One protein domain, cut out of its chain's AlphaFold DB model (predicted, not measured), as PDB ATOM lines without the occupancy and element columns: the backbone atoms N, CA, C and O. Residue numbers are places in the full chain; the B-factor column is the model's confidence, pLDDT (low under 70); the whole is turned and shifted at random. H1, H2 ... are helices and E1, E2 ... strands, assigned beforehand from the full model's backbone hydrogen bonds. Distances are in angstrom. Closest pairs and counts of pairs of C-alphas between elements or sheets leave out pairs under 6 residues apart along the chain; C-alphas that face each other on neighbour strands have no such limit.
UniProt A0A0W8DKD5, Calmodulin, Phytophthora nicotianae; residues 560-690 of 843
ATOM      1  N   GLU A 560     -23.649   2.569  51.021       43.06
ATOM      2  CA  GLU A 560     -22.728   1.472  50.707       43.06
ATOM      3  C   GLU A 560     -23.093   0.689  49.430       43.06
ATOM      4  O   GLU A 560     -22.210   0.094  48.819       43.06
ATOM      5  N   VAL A 561     -24.357   0.693  48.979       42.97
ATOM      6  CA  VAL A 561     -24.783  -0.030  47.755       42.97
ATOM      7  C   VAL A 561     -24.973   0.927  46.570       42.97
ATOM      8  O   VAL A 561     -24.659   0.568  45.430       42.97
ATOM      9  N   GLU A 562     -25.401   2.171  46.815       45.97
ATOM     10  CA  GLU A 562     -25.428   3.216  45.783       45.97
ATOM     11  C   GLU A 562     -24.031   3.749  45.439       45.97
ATOM     12  O   GLU A 562     -23.785   4.046  44.269       45.97
ATOM     13  N   SER A 563     -23.083   3.819  46.385       46.28
ATOM     14  CA  SER A 563     -21.709   4.258  46.074       46.28
ATOM     15  C   SER A 563     -21.022   3.334  45.073       46.28
ATOM     16  O   SER A 563     -20.447   3.825  44.106       46.28
ATOM     17  N   ILE A 564     -21.168   2.010  45.217       51.84
ATOM     18  CA  ILE A 564     -20.540   1.028  44.317       51.84
ATOM     19  C   ILE A 564     -21.103   1.143  42.890       51.84
ATOM     20  O   ILE A 564     -20.346   1.076  41.922       51.84
ATOM     21  N   THR A 565     -22.411   1.386  42.733       61.03
ATOM     22  CA  THR A 565     -23.033   1.567  41.405       61.03
ATOM     23  C   THR A 565     -22.759   2.950  40.805       61.03
ATOM     24  O   THR A 565     -22.558   3.069  39.595       61.03
ATOM     25  N   ARG A 566     -22.688   4.003  41.628       63.84
ATOM     26  CA  ARG A 566     -22.363   5.373  41.198       63.84
ATOM     27  C   ARG A 566     -20.893   5.517  40.815       63.84
ATOM     28  O   ARG A 566     -20.612   6.160  39.807       63.84
ATOM     29  N   GLU A 567     -19.976   4.903  41.556       65.81
ATOM     30  CA  GLU A 567     -18.541   4.868  41.245       65.81
ATOM     31  C   GLU A 567     -18.287   4.101  39.941       65.81
ATOM     32  O   GLU A 567     -17.595   4.605  39.054       65.81
ATOM     33  N   GLN A 568     -18.916   2.931  39.766       69.50
ATOM     34  CA  GLN A 568     -18.837   2.157  38.520       69.50
ATOM     35  C   GLN A 568     -19.388   2.945  37.328       69.50
ATOM     36  O   GLN A 568     -18.712   3.070  36.309       69.50
ATOM     37  N   ARG A 569     -20.554   3.582  37.477       71.69
ATOM     38  CA  ARG A 569     -21.147   4.422  36.429       71.69
ATOM     39  C   ARG A 569     -20.300   5.658  36.112       71.69
ATOM     40  O   ARG A 569     -20.183   6.043  34.954       71.69
ATOM     41  N   ARG A 570     -19.683   6.290  37.117       75.69
ATOM     42  CA  ARG A 570     -18.740   7.410  36.926       75.69
ATOM     43  C   ARG A 570     -17.504   6.974  36.165       75.69
ATOM     44  O   ARG A 570     -17.069   7.695  35.271       75.69
ATOM     45  N   ARG A 571     -16.966   5.801  36.501       76.56
ATOM     46  CA  ARG A 571     -15.826   5.204  35.808       76.56
ATOM     47  C   ARG A 571     -16.157   4.943  34.340       76.56
ATOM     48  O   ARG A 571     -15.390   5.371  33.489       76.56
ATOM     49  N   GLU A 572     -17.319   4.362  34.047       76.31
ATOM     50  CA  GLU A 572     -17.804   4.148  32.674       76.31
ATOM     51  C   GLU A 572     -17.942   5.463  31.893       76.31
ATOM     52  O   GLU A 572     -17.424   5.573  30.785       76.31
ATOM     53  N   ILE A 573     -18.553   6.493  32.490       76.62
ATOM     54  CA  ILE A 573     -18.732   7.812  31.856       76.62
ATOM     55  C   ILE A 573     -17.384   8.501  31.591       76.62
ATOM     56  O   ILE A 573     -17.193   9.116  30.540       76.62
ATOM     57  N   CYS A 574     -16.439   8.418  32.533       75.12
ATOM     58  CA  CYS A 574     -15.098   8.970  32.343       75.12
ATOM     59  C   CYS A 574     -14.350   8.240  31.230       75.12
ATOM     60  O   CYS A 574     -13.703   8.890  30.411       75.12
ATOM     61  N   HIS A 575     -14.451   6.911  31.196       74.94
ATOM     62  CA  HIS A 575     -13.796   6.084  30.191       74.94
ATOM     63  C   HIS A 575     -14.371   6.367  28.797       74.94
ATOM     64  O   HIS A 575     -13.613   6.662  27.880       74.94
ATOM     65  N   GLU A 576     -15.699   6.435  28.655       76.19
ATOM     66  CA  GLU A 576     -16.370   6.790  27.397       76.19
ATOM     67  C   GLU A 576     -15.976   8.198  26.913       76.19
ATOM     68  O   GLU A 576     -15.720   8.413  25.727       76.19
ATOM     69  N   PHE A 577     -15.891   9.182  27.813       76.50
ATOM     70  CA  PHE A 577     -15.483  10.541  27.451       76.50
ATOM     71  C   PHE A 577     -14.014  10.612  27.010       76.50
ATOM     72  O   PHE A 577     -13.694  11.307  26.043       76.50
ATOM     73  N   LEU A 578     -13.119   9.912  27.713       74.19
ATOM     74  CA  LEU A 578     -11.683   9.932  27.437       74.19
ATOM     75  C   LEU A 578     -11.311   9.094  26.204       74.19
ATOM     76  O   LEU A 578     -10.434   9.519  25.454       74.19
ATOM     77  N   GLU A 579     -12.005   7.983  25.941       73.12
ATOM     78  CA  GLU A 579     -11.885   7.217  24.691       73.12
ATOM     79  C   GLU A 579     -12.353   8.041  23.487       73.12
ATOM     80  O   GLU A 579     -11.653   8.126  22.483       73.12
ATOM     81  N   ASN A 580     -13.498   8.722  23.596       70.81
ATOM     82  CA  ASN A 580     -14.019   9.566  22.516       70.81
ATOM     83  C   ASN A 580     -13.154  10.809  22.230       70.81
ATOM     84  O   ASN A 580     -13.275  11.414  21.163       70.81
ATOM     85  N   ALA A 581     -12.310  11.215  23.181       62.56
ATOM     86  CA  ALA A 581     -11.415  12.361  23.062       62.56
ATOM     87  C   ALA A 581      -9.966  11.986  22.687       62.56
ATOM     88  O   ALA A 581      -9.131  12.891  22.644       62.56
ATOM     89  N   ASP A 582      -9.660  10.698  22.446       61.38
ATOM     90  CA  ASP A 582      -8.290  10.154  22.317       61.38
ATOM     91  C   ASP A 582      -7.367  10.599  23.480       61.38
ATOM     92  O   ASP A 582      -6.173  10.849  23.312       61.38
ATOM     93  N   GLY A 583      -7.935  10.755  24.681       61.78
ATOM     94  CA  GLY A 583      -7.282  11.392  25.830       61.78
ATOM     95  C   GLY A 583      -6.606  10.432  26.812       61.78
ATOM     96  O   GLY A 583      -6.031  10.899  27.795       61.78
ATOM     97  N   ILE A 584      -6.698   9.116  26.583       68.44
ATOM     98  CA  ILE A 584      -6.136   8.087  27.469       68.44
ATOM     99  C   ILE A 584      -4.666   7.841  27.113       68.44
ATOM    100  O   ILE A 584      -4.332   7.354  26.034       68.44
ATOM    101  N   VAL A 585      -3.779   8.139  28.059       69.12
ATOM    102  CA  VAL A 585      -2.341   7.868  28.002       69.12
ATOM    103  C   VAL A 585      -2.030   6.734  28.976       69.12
ATOM    104  O   VAL A 585      -2.112   6.905  30.190       69.12
ATOM    105  N   LEU A 586      -1.656   5.568  28.445       66.31
ATOM    106  CA  LEU A 586      -1.271   4.406  29.250       66.31
ATOM    107  C   LEU A 586       0.197   4.509  29.672       66.31
ATOM    108  O   LEU A 586       1.112   4.275  28.873       66.31
ATOM    109  N   VAL A 587       0.434   4.838  30.940       65.75
ATOM    110  CA  VAL A 587       1.784   4.877  31.512       65.75
ATOM    111  C   VAL A 587       2.100   3.503  32.093       65.75
ATOM    112  O   VAL A 587       1.420   3.029  32.999       65.75
ATOM    113  N   HIS A 588       3.126   2.845  31.552       63.16
ATOM    114  CA  HIS A 588       3.524   1.505  31.981       63.16
ATOM    115  C   HIS A 588       4.526   1.608  33.136       63.16
ATOM    116  O   HIS A 588       5.554   2.283  33.017       63.16
ATOM    117  N   GLY A 589       4.224   0.946  34.256       58.78
ATOM    118  CA  GLY A 589       5.164   0.764  35.361       58.78
ATOM    119  C   GLY A 589       6.343  -0.147  34.990       58.78
ATOM    120  O   GLY A 589       6.469  -0.623  33.865       58.78
ATOM    121  N   LYS A 590       7.236  -0.410  35.956       52.09
ATOM    122  CA  LYS A 590       8.402  -1.301  35.759       52.09
ATOM    123  C   LYS A 590       8.030  -2.763  35.462       52.09
ATOM    124  O   LYS A 590       8.906  -3.498  35.015       52.09
ATOM    125  N   ASP A 591       6.769  -3.142  35.664       50.00
ATOM    126  CA  ASP A 591       6.214  -4.460  35.368       50.00
ATOM    127  C   ASP A 591       5.080  -4.326  34.328       50.00
ATOM    128  O   ASP A 591       4.211  -3.463  34.455       50.00
ATOM    129  N   GLU A 592       5.088  -5.171  33.287       50.72
ATOM    130  CA  GLU A 592       4.163  -5.118  32.129       50.72
ATOM    131  C   GLU A 592       2.677  -5.369  32.479       50.72
ATOM    132  O   GLU A 592       1.819  -5.241  31.608       50.72
ATOM    133  N   SER A 593       2.353  -5.720  33.728       50.84
ATOM    134  CA  SER A 593       0.984  -5.997  34.183       50.84
ATOM    135  C   SER A 593       0.229  -4.783  34.736       50.84
ATOM    136  O   SER A 593      -0.991  -4.858  34.853       50.84
ATOM    137  N   ASP A 594       0.921  -3.678  35.037       51.12
ATOM    138  CA  ASP A 594       0.351  -2.530  35.755       51.12
ATOM    139  C   ASP A 594       0.377  -1.278  34.859       51.12
ATOM    140  O   ASP A 594       1.166  -0.345  35.051       51.12
ATOM    141  N   ALA A 595      -0.459  -1.276  33.818       61.22
ATOM    142  CA  ALA A 595      -0.695  -0.087  33.004       61.22
ATOM    143  C   ALA A 595      -1.655   0.855  33.747       61.22
ATOM    144  O   ALA A 595      -2.791   0.483  34.036       61.22
ATOM    145  N   ILE A 596      -1.201   2.071  34.059       68.69
ATOM    146  CA  ILE A 596      -2.024   3.089  34.722       68.69
ATOM    147  C   ILE A 596      -2.639   3.988  33.649       68.69
ATOM    148  O   ILE A 596      -1.922   4.612  32.860       68.69
ATOM    149  N   GLU A 597      -3.968   4.072  33.642       75.19
ATOM    150  CA  GLU A 597      -4.725   4.994  32.796       75.19
ATOM    151  C   GLU A 597      -4.586   6.434  33.313       75.19
ATOM    152  O   GLU A 597      -5.022   6.774  34.420       75.19
ATOM    153  N   CYS A 598      -3.971   7.291  32.496       77.12
ATOM    154  CA  CYS A 598      -3.780   8.712  32.769       77.12
ATOM    155  C   CYS A 598      -4.398   9.576  31.663       77.12
ATOM    156  O   CYS A 598      -4.552   9.129  30.532       77.12
ATOM    157  N   PHE A 599      -4.713  10.835  31.964       78.88
ATOM    158  CA  PHE A 599      -5.195  11.815  30.986       78.88
ATOM    159  C   PHE A 599      -4.576  13.200  31.218       78.88
ATOM    160  O   PHE A 599      -4.059  13.496  32.298       78.88
ATOM    161  N   GLU A 600      -4.613  14.065  30.202       78.38
ATOM    162  CA  GLU A 600      -4.071  15.425  30.295       78.38
ATOM    163  C   GLU A 600      -4.881  16.316  31.261       78.38
ATOM    164  O   GLU A 600      -6.111  16.405  31.214       78.38
ATOM    165  N   SER A 601      -4.185  17.060  32.124       75.50
ATOM    166  CA  SER A 601      -4.788  17.934  33.149       75.50
ATOM    167  C   SER A 601      -5.637  19.107  32.611       75.50
ATOM    168  O   SER A 601      -6.393  19.739  33.359       75.50
ATOM    169  N   ASN A 602      -5.559  19.402  31.311       77.19
ATOM    170  CA  ASN A 602      -6.410  20.373  30.607       77.19
ATOM    171  C   ASN A 602      -7.860  19.872  30.419       77.19
ATOM    172  O   ASN A 602      -8.768  20.692  30.253       77.19
ATOM    173  N   LEU A 603      -8.094  18.556  30.481       77.56
ATOM    174  CA  LEU A 603      -9.416  17.941  30.339       77.56
ATOM    175  C   LEU A 603     -10.217  17.962  31.649       77.56
ATOM    176  O   LEU A 603     -11.445  17.882  31.599       77.56
ATOM    177  N   LEU A 604      -9.563  18.176  32.801       77.06
ATOM    178  CA  LEU A 604     -10.193  18.197  34.131       77.06
ATOM    179  C   LEU A 604     -11.453  19.078  34.215       77.06
ATOM    180  O   LEU A 604     -12.480  18.582  34.673       77.06
ATOM    181  N   PRO A 605     -11.465  20.352  33.762       77.31
ATOM    182  CA  PRO A 605     -12.656  21.190  33.906       77.31
ATOM    183  C   PRO A 605     -13.835  20.725  33.051       77.31
ATOM    184  O   PRO A 605     -14.984  20.943  33.425       77.31
ATOM    185  N   ARG A 606     -13.558  20.111  31.892       76.06
ATOM    186  CA  ARG A 606     -14.593  19.587  30.988       76.06
ATOM    187  C   ARG A 606     -15.167  18.285  31.519       76.06
ATOM    188  O   ARG A 606     -16.377  18.109  31.483       76.06
ATOM    189  N   LEU A 607     -14.303  17.428  32.050       76.38
ATOM    190  CA  LEU A 607     -14.678  16.144  32.617       76.38
ATOM    191  C   LEU A 607     -15.485  16.331  33.917       76.38
ATOM    192  O   LEU A 607     -16.553  15.750  34.056       76.38
ATOM    193  N   VAL A 608     -15.081  17.262  34.792       79.38
ATOM    194  CA  VAL A 608     -15.871  17.665  35.975       79.38
ATOM    195  C   VAL A 608     -17.234  18.249  35.590       79.38
ATOM    196  O   VAL A 608     -18.240  17.902  36.198       79.38
ATOM    197  N   ALA A 609     -17.298  19.090  34.553       78.69
ATOM    198  CA  ALA A 609     -18.568  19.640  34.074       78.69
ATOM    199  C   ALA A 609     -19.490  18.592  33.423       78.69
ATOM    200  O   ALA A 609     -20.692  18.823  33.322       78.69
ATOM    201  N   PHE A 610     -18.940  17.470  32.952       77.56
ATOM    202  CA  PHE A 610     -19.706  16.369  32.366       77.56
ATOM    203  C   PHE A 610     -20.231  15.397  33.434       77.56
ATOM    204  O   PHE A 610     -21.307  14.829  33.275       77.56
ATOM    205  N   LEU A 611     -19.500  15.241  34.544       74.88
ATOM    206  CA  LEU A 611     -19.858  14.355  35.657       74.88
ATOM    207  C   LEU A 611     -20.809  14.977  36.688       74.88
ATOM    208  O   LEU A 611     -21.346  14.247  37.523       74.88
ATOM    209  N   GLY A 612     -20.991  16.299  36.704       70.50
ATOM    210  CA  GLY A 612     -21.816  16.942  37.725       70.50
ATOM    211  C   GLY A 612     -22.084  18.430  37.526       70.50
ATOM    212  O   GLY A 612     -21.643  19.062  36.572       70.50
ATOM    213  N   GLU A 613     -22.850  18.988  38.464       67.06
ATOM    214  CA  GLU A 613     -23.420  20.341  38.378       67.06
ATOM    215  C   GLU A 613     -22.439  21.465  38.767       67.06
ATOM    216  O   GLU A 613     -22.697  22.640  38.493       67.06
ATOM    217  N   PHE A 614     -21.309  21.134  39.404       77.81
ATOM    218  CA  PHE A 614     -20.383  22.111  39.982       77.81
ATOM    219  C   PHE A 614     -19.216  22.428  39.032       77.81
ATOM    220  O   PHE A 614     -18.375  21.569  38.764       77.81
ATOM    221  N   PRO A 615     -19.103  23.669  38.519       74.56
ATOM    222  CA  PRO A 615     -18.069  24.011  37.553       74.56
ATOM    223  C   PRO A 615     -16.699  24.200  38.215       74.56
ATOM    224  O   PRO A 615     -16.509  25.075  39.061       74.56
ATOM    225  N   LEU A 616     -15.691  23.471  37.735       75.44
ATOM    226  CA  LEU A 616     -14.309  23.637  38.178       75.44
ATOM    227  C   LEU A 616     -13.679  24.898  37.555       75.44
ATOM    228  O   LEU A 616     -13.284  24.900  36.389       75.44
ATOM    229  N   ARG A 617     -13.599  26.005  38.308       72.56
ATOM    230  CA  ARG A 617     -13.046  27.286  37.816       72.56
ATOM    231  C   ARG A 617     -12.134  27.969  38.836       72.56
ATOM    232  O   ARG A 617     -12.267  27.791  40.043       72.56
ATOM    233  N   GLY A 618     -11.213  28.798  38.341       74.50
ATOM    234  CA  GLY A 618     -10.397  29.692  39.167       74.50
ATOM    235  C   GLY A 618      -9.575  28.965  40.239       74.50
ATOM    236  O   GLY A 618      -8.770  28.088  39.930       74.50
ATOM    237  N   LEU A 619      -9.766  29.343  41.507       71.06
ATOM    238  CA  LEU A 619      -9.023  28.782  42.641       71.06
ATOM    239  C   LEU A 619      -9.310  27.291  42.875       71.06
ATOM    240  O   LEU A 619      -8.403  26.579  43.297       71.06
ATOM    241  N   ALA A 620     -10.521  26.813  42.568       71.50
ATOM    242  CA  ALA A 620     -10.873  25.397  42.694       71.50
ATOM    243  C   ALA A 620     -10.100  24.537  41.682       71.50
ATOM    244  O   ALA A 620      -9.532  23.517  42.052       71.50
ATOM    245  N   TYR A 621      -9.967  25.012  40.436       78.38
ATOM    246  CA  TYR A 621      -9.144  24.347  39.419       78.38
ATOM    247  C   TYR A 621      -7.664  24.303  39.813       78.38
ATOM    248  O   TYR A 621      -7.009  23.275  39.687       78.38
ATOM    249  N   ARG A 622      -7.133  25.407  40.349       72.12
ATOM    250  CA  ARG A 622      -5.729  25.471  40.772       72.12
ATOM    251  C   ARG A 622      -5.423  24.552  41.960       72.12
ATOM    252  O   ARG A 622      -4.329  24.003  42.022       72.12
ATOM    253  N   ARG A 623      -6.372  24.384  42.887       76.81
ATOM    254  CA  ARG A 623      -6.265  23.409  43.985       76.81
ATOM    255  C   ARG A 623      -6.321  21.976  43.462       76.81
ATOM    256  O   ARG A 623      -5.415  21.214  43.767       76.81
ATOM    257  N   ALA A 624      -7.282  21.678  42.584       78.81
ATOM    258  CA  ALA A 624      -7.396  20.378  41.927       78.81
ATOM    259  C   ALA A 624      -6.089  19.973  41.228       78.81
ATOM    260  O   ALA A 624      -5.606  18.865  41.418       78.81
ATOM    261  N   LEU A 625      -5.462  20.890  40.480       76.88
ATOM    262  CA  LEU A 625      -4.175  20.630  39.826       76.88
ATOM    263  C   LEU A 625      -3.054  20.300  40.819       76.88
ATOM    264  O   LEU A 625      -2.298  19.366  40.581       76.88
ATOM    265  N   ASN A 626      -2.955  21.035  41.928       78.25
ATOM    266  CA  ASN A 626      -1.933  20.783  42.947       78.25
ATOM    267  C   ASN A 626      -2.139  19.447  43.683       78.25
ATOM    268  O   ASN A 626      -1.176  18.870  44.179       78.25
ATOM    269  N   GLU A 627      -3.382  18.983  43.792       78.50
ATOM    270  CA  GLU A 627      -3.743  17.752  44.503       78.50
ATOM    271  C   GLU A 627      -3.671  16.508  43.604       78.50
ATOM    272  O   GLU A 627      -3.354  15.417  44.087       78.50
ATOM    273  N   LEU A 628      -3.944  16.661  42.306       78.00
ATOM    274  CA  LEU A 628      -4.057  15.561  41.345       78.00
ATOM    275  C   LEU A 628      -2.795  15.317  40.514       78.00
ATOM    276  O   LEU A 628      -2.531  14.170  40.153       78.00
ATOM    277  N   VAL A 629      -2.022  16.360  40.201       77.06
ATOM    278  CA  VAL A 629      -0.828  16.243  39.352       77.06
ATOM    279  C   VAL A 629       0.377  15.870  40.217       77.06
ATOM    280  O   VAL A 629       0.805  16.638  41.075       77.06
ATOM    281  N   THR A 630       0.927  14.672  40.003       62.75
ATOM    282  CA  THR A 630       2.055  14.133  40.786       62.75
ATOM    283  C   THR A 630       3.409  14.707  40.382       62.75
ATOM    284  O   THR A 630       4.252  14.917  41.251       62.75
ATOM    285  N   ASP A 631       3.610  14.968  39.087       62.62
ATOM    286  CA  ASP A 631       4.821  15.594  38.555       62.62
ATOM    287  C   ASP A 631       4.441  16.846  37.742       62.62
ATOM    288  O   ASP A 631       3.720  16.738  36.743       62.62
ATOM    289  N   PRO A 632       4.876  18.053  38.153       57.94
ATOM    290  CA  PRO A 632       4.537  19.293  37.461       57.94
ATOM    291  C   PRO A 632       5.067  19.371  36.020       57.94
ATOM    292  O   PRO A 632       4.622  20.255  35.283       57.94
ATOM    293  N   MET A 633       5.986  18.487  35.608       55.66
ATOM    294  CA  MET A 633       6.512  18.449  34.238       55.66
ATOM    295  C   MET A 633       5.662  17.622  33.267       55.66
ATOM    296  O   MET A 633       5.602  17.980  32.093       55.66
ATOM    297  N   ASP A 634       4.967  16.587  33.747       62.25
ATOM    298  CA  ASP A 634       4.225  15.668  32.874       62.25
ATOM    299  C   ASP A 634       2.757  16.078  32.672       62.25
ATOM    300  O   ASP A 634       2.146  15.671  31.694       62.25
ATOM    301  N   GLN A 635       2.179  16.919  33.545       69.94
ATOM    302  CA  GLN A 635       0.789  17.422  33.441       69.94
ATOM    303  C   GLN A 635      -0.294  16.332  33.259       69.94
ATOM    304  O   GLN A 635      -1.410  16.636  32.823       69.94
ATOM    305  N   LEU A 636       0.012  15.086  33.625       75.88
ATOM    306  CA  LEU A 636      -0.879  13.932  33.540       75.88
ATOM    307  C   LEU A 636      -1.533  13.638  34.894       75.88
ATOM    308  O   LEU A 636      -0.916  13.783  35.953       75.88
ATOM    309  N   VAL A 637      -2.790  13.202  34.847       78.94
ATOM    310  CA  VAL A 637      -3.599  12.832  36.013       78.94
ATOM    311  C   VAL A 637      -4.071  11.392  35.858       78.94
ATOM    312  O   VAL A 637      -4.638  11.038  34.830       78.94
ATOM    313  N   SER A 638      -3.852  10.572  36.886       82.25
ATOM    314  CA  SER A 638      -4.382   9.203  36.942       82.25
ATOM    315  C   SER A 638      -5.904   9.220  37.100       82.25
ATOM    316  O   SER A 638      -6.434   9.955  37.939       82.25
ATOM    317  N   LEU A 639      -6.597   8.383  36.324       78.88
ATOM    318  CA  LEU A 639      -8.056   8.272  36.352       78.88
ATOM    319  C   LEU A 639      -8.581   7.822  37.724       78.88
ATOM    320  O   LEU A 639      -9.536   8.398  38.239       78.88
ATOM    321  N   GLU A 640      -7.921   6.855  38.358       78.00
ATOM    322  CA  GLU A 640      -8.305   6.349  39.682       78.00
ATOM    323  C   GLU A 640      -8.165   7.427  40.766       78.00
ATOM    324  O   GLU A 640      -9.066   7.644  41.578       78.00
ATOM    325  N   ARG A 641      -7.064   8.186  40.723       79.25
ATOM    326  CA  ARG A 641      -6.836   9.309  41.640       79.25
ATOM    327  C   ARG A 641      -7.846  10.435  41.424       79.25
ATOM    328  O   ARG A 641      -8.277  11.057  42.392       79.25
ATOM    329  N   PHE A 642      -8.218  10.693  40.171       83.94
ATOM    330  CA  PHE A 642      -9.240  11.674  39.830       83.94
ATOM    331  C   PHE A 642     -10.620  11.284  40.368       83.94
ATOM    332  O   PHE A 642     -11.281  12.138  40.945       83.94
ATOM    333  N   LEU A 643     -11.047  10.026  40.212       81.00
ATOM    334  CA  LEU A 643     -12.364   9.570  40.674       81.00
ATOM    335  C   LEU A 643     -12.514   9.713  42.194       81.00
ATOM    336  O   LEU A 643     -13.478  10.317  42.655       81.00
ATOM    337  N   ASN A 644     -11.512   9.268  42.957       81.38
ATOM    338  CA  ASN A 644     -11.506   9.406  44.417       81.38
ATOM    339  C   ASN A 644     -11.519  10.885  44.848       81.38
ATOM    340  O   ASN A 644     -12.305  11.312  45.692       81.38
ATOM    341  N   TRP A 645     -10.697  11.713  44.200       85.44
ATOM    342  CA  TRP A 645     -10.716  13.152  44.442       85.44
ATOM    343  C   TRP A 645     -12.072  13.785  44.095       85.44
ATOM    344  O   TRP A 645     -12.559  14.623  44.850       85.44
ATOM    345  N   TYR A 646     -12.704  13.385  42.990       84.19
ATOM    346  CA  TYR A 646     -13.969  13.956  42.535       84.19
ATOM    347  C   TYR A 646     -15.113  13.696  43.518       84.19
ATOM    348  O   TYR A 646     -15.918  14.597  43.753       84.19
ATOM    349  N   ASP A 647     -15.143  12.522  44.152       80.62
ATOM    350  CA  ASP A 647     -16.116  12.216  45.204       80.62
ATOM    351  C   ASP A 647     -15.956  13.165  46.397       80.62
ATOM    352  O   ASP A 647     -16.929  13.772  46.845       80.62
ATOM    353  N   THR A 648     -14.719  13.389  46.854       81.31
ATOM    354  CA  THR A 648     -14.445  14.362  47.928       81.31
ATOM    355  C   THR A 648     -14.715  15.813  47.505       81.31
ATOM    356  O   THR A 648     -15.154  16.647  48.299       81.31
ATOM    357  N   PHE A 649     -14.489  16.151  46.237       84.31
ATOM    358  CA  PHE A 649     -14.765  17.480  45.702       84.31
ATOM    359  C   PHE A 649     -16.275  17.756  45.642       84.31
ATOM    360  O   PHE A 649     -16.727  18.824  46.053       84.31
ATOM    361  N   GLU A 650     -17.071  16.796  45.175       83.06
ATOM    362  CA  GLU A 650     -18.520  16.943  45.062       83.06
ATOM    363  C   GLU A 650     -19.198  17.060  46.433       83.06
ATOM    364  O   GLU A 650     -20.073  17.913  46.604       83.06
ATOM    365  N   THR A 651     -18.794  16.247  47.414       81.31
ATOM    366  CA  THR A 651     -19.343  16.322  48.777       81.31
ATOM    367  C   THR A 651     -19.040  17.675  49.414       81.31
ATOM    368  O   THR A 651     -19.955  18.356  49.873       81.31
ATOM    369  N   THR A 652     -17.792  18.140  49.332       82.50
ATOM    370  CA  THR A 652     -17.398  19.427  49.927       82.50
ATOM    371  C   THR A 652     -18.055  20.642  49.263       82.50
ATOM    372  O   THR A 652     -18.320  21.644  49.933       82.50
ATOM    373  N   GLU A 653     -18.323  20.615  47.954       82.56
ATOM    374  CA  GLU A 653     -19.051  21.699  47.279       82.56
ATOM    375  C   GLU A 653     -20.558  21.658  47.576       82.56
ATOM    376  O   GLU A 653     -21.173  22.715  47.769       82.56
ATOM    377  N   ARG A 654     -21.149  20.462  47.709       82.50
ATOM    378  CA  ARG A 654     -22.548  20.294  48.134       82.50
ATOM    379  C   ARG A 654     -22.761  20.821  49.558       82.50
ATOM    380  O   ARG A 654     -23.654  21.642  49.766       82.50
ATOM    381  N   GLU A 655     -21.875  20.481  50.493       85.31
ATOM    382  CA  GLU A 655     -21.893  20.992  51.873       85.31
ATOM    383  C   GLU A 655     -21.789  22.525  51.936       85.31
ATOM    384  O   GLU A 655     -22.511  23.184  52.689       85.31
ATOM    385  N   LYS A 656     -20.923  23.140  51.117       82.62
ATOM    386  CA  LYS A 656     -20.808  24.609  51.051       82.62
ATOM    387  C   LYS A 656     -22.099  25.264  50.570       82.62
ATOM    388  O   LYS A 656     -22.495  26.298  51.120       82.62
ATOM    389  N   LEU A 657     -22.744  24.692  49.554       83.88
ATOM    390  CA  LEU A 657     -24.007  25.204  49.026       83.88
ATOM    391  C   LEU A 657     -25.128  25.090  50.067       83.88
ATOM    392  O   LEU A 657     -25.903  26.033  50.249       83.88
ATOM    393  N   GLU A 658     -25.196  23.968  50.777       84.81
ATOM    394  CA  GLU A 658     -26.156  23.758  51.861       84.81
ATOM    395  C   GLU A 658     -25.927  24.724  53.018       84.81
ATOM    396  O   GLU A 658     -26.870  25.384  53.456       84.81
ATOM    397  N   LEU A 659     -24.675  24.916  53.438       86.44
ATOM    398  CA  LEU A 659     -24.318  25.895  54.460       86.44
ATOM    399  C   LEU A 659     -24.711  27.318  54.042       86.44
ATOM    400  O   LEU A 659     -25.181  28.111  54.863       86.44
ATOM    401  N   GLN A 660     -24.551  27.666  52.764       85.44
ATOM    402  CA  GLN A 660     -24.968  28.964  52.240       85.44
ATOM    403  C   GLN A 660     -26.495  29.128  52.265       85.44
ATOM    404  O   GLN A 660     -26.990  30.177  52.687       85.44
ATOM    405  N   ARG A 661     -27.248  28.092  51.875       88.69
ATOM    406  CA  ARG A 661     -28.718  28.076  51.968       88.69
ATOM    407  C   ARG A 661     -29.187  28.150  53.422       88.69
ATOM    408  O   ARG A 661     -30.103  28.912  53.720       88.69
ATOM    409  N   ALA A 662     -28.533  27.434  54.335       83.12
ATOM    410  CA  ALA A 662     -28.822  27.466  55.766       83.12
ATOM    411  C   ALA A 662     -28.593  28.865  56.356       83.12
ATOM    412  O   ALA A 662     -29.466  29.395  57.041       83.12
ATOM    413  N   LYS A 663     -27.481  29.525  56.006       89.69
ATOM    414  CA  LYS A 663     -27.217  30.921  56.400       89.69
ATOM    415  C   LYS A 663     -28.288  31.882  55.885       89.69
ATOM    416  O   LYS A 663     -28.721  32.760  56.628       89.69
ATOM    417  N   GLN A 664     -28.736  31.719  54.640       88.81
ATOM    418  CA  GLN A 664     -29.812  32.543  54.081       88.81
ATOM    419  C   GLN A 664     -31.148  32.311  54.793       88.81
ATOM    420  O   GLN A 664     -31.846  33.280  55.089       88.81
ATOM    421  N   ARG A 665     -31.483  31.056  55.119       87.88
ATOM    422  CA  ARG A 665     -32.685  30.712  55.896       87.88
ATOM    423  C   ARG A 665     -32.642  31.325  57.294       87.88
ATOM    424  O   ARG A 665     -33.584  32.015  57.660       87.88
ATOM    425  N   ALA A 666     -31.527  31.182  58.010       85.69
ATOM    426  CA  ALA A 666     -31.349  31.777  59.335       85.69
ATOM    427  C   ALA A 666     -31.470  33.313  59.303       85.69
ATOM    428  O   ALA A 666     -32.113  33.917  60.160       85.69
ATOM    429  N   GLN A 667     -30.908  33.967  58.279       90.06
ATOM    430  CA  GLN A 667     -31.061  35.415  58.100       90.06
ATOM    431  C   GLN A 667     -32.501  35.828  57.766       90.06
ATOM    432  O   GLN A 667     -32.956  36.876  58.230       90.06
ATOM    433  N   ALA A 668     -33.220  35.041  56.963       88.12
ATOM    434  CA  ALA A 668     -34.623  35.295  56.646       88.12
ATOM    435  C   ALA A 668     -35.521  35.115  57.880       88.12
ATOM    436  O   ALA A 668     -36.395  35.944  58.126       88.12
ATOM    437  N   GLU A 669     -35.257  34.090  58.688       89.31
ATOM    438  CA  GLU A 669     -35.981  33.824  59.927       89.31
ATOM    439  C   GLU A 669     -35.795  34.952  60.945       89.31
ATOM    440  O   GLU A 669     -36.775  35.462  61.484       89.31
ATOM    441  N   LEU A 670     -34.561  35.433  61.135       91.12
ATOM    442  CA  LEU A 670     -34.291  36.566  62.024       91.12
ATOM    443  C   LEU A 670     -35.054  37.828  61.586       91.12
ATOM    444  O   LEU A 670     -35.639  38.530  62.413       91.12
ATOM    445  N   ARG A 671     -35.104  38.110  60.276       90.75
ATOM    446  CA  ARG A 671     -35.896  39.228  59.734       90.75
ATOM    447  C   ARG A 671     -37.389  39.047  60.005       90.75
ATOM    448  O   ARG A 671     -38.025  39.987  60.478       90.75
ATOM    449  N   ALA A 672     -37.923  37.846  59.787       88.38
ATOM    450  CA  ALA A 672     -39.324  37.536  60.061       88.38
ATOM    451  C   ALA A 672     -39.668  37.690  61.554       88.38
ATOM    452  O   ALA A 672     -40.712  38.250  61.892       88.38
ATOM    453  N   GLN A 673     -38.772  37.278  62.459       88.06
ATOM    454  CA  GLN A 673     -38.944  37.478  63.900       88.06
ATOM    455  C   GLN A 673     -38.991  38.970  64.266       88.06
ATOM    456  O   GLN A 673     -39.875  39.390  65.019       88.06
ATOM    457  N   HIS A 674     -38.099  39.794  63.709       90.50
ATOM    458  CA  HIS A 674     -38.125  41.244  63.932       90.50
ATOM    459  C   HIS A 674     -39.410  41.901  63.402       90.50
ATOM    460  O   HIS A 674     -40.003  42.739  64.091       90.50
ATOM    461  N   GLU A 675     -39.881  41.507  62.218       89.50
ATOM    462  CA  GLU A 675     -41.138  42.000  61.644       89.50
ATOM    463  C   GLU A 675     -42.358  41.577  62.478       89.50
ATOM    464  O   GLU A 675     -43.225  42.406  62.776       89.50
ATOM    465  N   ALA A 676     -42.398  40.327  62.952       85.00
ATOM    466  CA  ALA A 676     -43.455  39.825  63.827       85.00
ATOM    467  C   ALA A 676     -43.497  40.578  65.168       85.00
ATOM    468  O   ALA A 676     -44.572  40.973  65.636       85.00
ATOM    469  N   GLN A 677     -42.333  40.856  65.767       86.44
ATOM    470  CA  GLN A 677     -42.240  41.667  66.984       86.44
ATOM    471  C   GLN A 677     -42.729  43.107  66.758       86.44
ATOM    472  O   GLN A 677     -43.437  43.663  67.607       86.44
ATOM    473  N   ALA A 678     -42.407  43.717  65.613       87.69
ATOM    474  CA  ALA A 678     -42.900  45.047  65.257       87.69
ATOM    475  C   ALA A 678     -44.433  45.064  65.086       87.69
ATOM    476  O   ALA A 678     -45.111  45.926  65.659       87.69
ATOM    477  N   ALA A 679     -44.995  44.071  64.391       87.94
ATOM    478  CA  ALA A 679     -46.438  43.923  64.207       87.94
ATOM    479  C   ALA A 679     -47.180  43.694  65.539       87.94
ATOM    480  O   ALA A 679     -48.233  44.296  65.785       87.94
ATOM    481  N   ALA A 680     -46.616  42.889  66.447       85.50
ATOM    482  CA  ALA A 680     -47.171  42.661  67.782       85.50
ATOM    483  C   ALA A 680     -47.220  43.955  68.616       85.50
ATOM    484  O   ALA A 680     -48.254  44.271  69.221       85.50
ATOM    485  N   ARG A 681     -46.144  44.756  68.587       86.00
ATOM    486  CA  ARG A 681     -46.092  46.077  69.243       86.00
ATOM    487  C   ARG A 681     -47.144  47.031  68.680       86.00
ATOM    488  O   ARG A 681     -47.813  47.739  69.441       86.00
ATOM    489  N   GLU A 682     -47.351  47.036  67.364       88.44
ATOM    490  CA  GLU A 682     -48.382  47.870  66.744       88.44
ATOM    491  C   GLU A 682     -49.800  47.418  67.128       88.44
ATOM    492  O   GLU A 682     -50.636  48.249  67.506       88.44
ATOM    493  N   LYS A 683     -50.069  46.104  67.126       86.94
ATOM    494  CA  LYS A 683     -51.350  45.532  67.573       86.94
ATOM    495  C   LYS A 683     -51.645  45.913  69.025       86.94
ATOM    496  O   LYS A 683     -52.755  46.360  69.325       86.94
ATOM    497  N   GLN A 684     -50.651  45.839  69.912       80.75
ATOM    498  CA  GLN A 684     -50.792  46.259  71.309       80.75
ATOM    499  C   GLN A 684     -51.085  47.764  71.427       80.75
ATOM    500  O   GLN A 684     -51.959  48.171  72.200       80.75
ATOM    501  N   ARG A 685     -50.426  48.604  70.618       86.00
ATOM    502  CA  ARG A 685     -50.694  50.051  70.559       86.00
ATOM    503  C   ARG A 685     -52.120  50.350  70.088       86.00
ATOM    504  O   ARG A 685     -52.774  51.214  70.676       86.00
ATOM    505  N   ARG A 686     -52.628  49.639  69.073       84.00
ATOM    506  CA  ARG A 686     -54.020  49.765  68.594       84.00
ATOM    507  C   ARG A 686     -55.022  49.363  69.682       84.00
ATOM    508  O   ARG A 686     -55.941  50.130  69.959       84.00
ATOM    509  N   ARG A 687     -54.784  48.243  70.374       79.69
ATOM    510  CA  ARG A 687     -55.626  47.757  71.485       79.69
ATOM    511  C   ARG A 687     -55.686  48.756  72.644       79.69
ATOM    512  O   ARG A 687     -56.766  49.067  73.133       79.69
ATOM    513  N   ARG A 688     -54.542  49.342  73.026       79.94
ATOM    514  CA  ARG A 688     -54.480  50.404  74.050       79.94
ATOM    515  C   ARG A 688     -55.278  51.648  73.651       79.94
ATOM    516  O   ARG A 688     -55.956  52.225  74.495       79.94
ATOM    517  N   LYS A 689     -55.221  52.063  72.379       84.38
ATOM    518  CA  LYS A 689     -56.031  53.188  71.877       84.38
ATOM    519  C   LYS A 689     -57.529  52.875  71.934       84.38
ATOM    520  O   LYS A 689     -58.274  53.701  72.446       84.38
ATOM    521  N   GLN A 690     -57.942  51.688  71.482       79.12
ATOM    522  CA  GLN A 690     -59.342  51.244  71.525       79.12
ATOM    523  C   GLN A 690     -59.886  51.166  72.959       79.12
ATOM    524  O   GLN A 690     -60.990  51.628  73.230       79.12
TER     525      GLN A 690
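What this domain is: This is residues 560 to 690 of the 843 residues of the protein "Calmodulin" of Phytophthora nicotianae (UniProt A0A0W8DKD5). One very long helix, H4, sticks out as an arm from a small head, its residues 655 to 690 standing free and making the length. In the head, H1, H2 and H3 gather round the first turns of H4, next to a small sheet. The 131 printed residues hold four named helices and three strands, in the order H1 E1 E2 H2 H3 E3 H4, mostly helix, with an antiparallel sheet E1 E2 E3. The whole is extended, radius of gyration of the C-alphas 24.9 A, spanning 93 by 35 by 24 A.

How they stand to each other: Start at H1, residues 560 to 580, which touches H2, residues 604 to 611, with its residues 570 to 577 alone; the closest C-alphas, Arg 570 and Leu 611, are 7.1 A apart, at a steep tilt of 55 degrees, opposite ways. Next find the antiparallel hairpin of E1, residues 585 to 588, and E2, residues 595 to 600, with N 585 and O 598 at 2.8 A. E2 pairs antiparallel with E3, residues 636 to 638, where N 599 and O 637 are 2.9 A apart. H3, residues 619 to 628, and H4, residues 639 to 690, only just touch, with 3 pairs of C-alphas within 8 A, the closest Leu 628 and Phe 642 at 6.7 A. H3 and H4 only graze the sheet. H2, H3 and H4 have every O i to N i+4 pair within hydrogen-bond range, H1 15 of 17.

Where its parts are: Find C-alpha 560 at (-22.728, 1.472, 50.707); H1 runs 30.6 A from there. H4 runs 75.6 A from C-alpha 639 at (-8.056, 8.272, 36.352) to C-alpha 690 at (-59.342, 51.244, 71.525).

The domain as a whole: The C-alphas farthest apart, Glu 592 and Gln 690, are 93.6 A apart. The printed part has no cut and no long link. Residues 560 to 568, 581 to 596, 613 and 630 to 635 have pLDDT under 70.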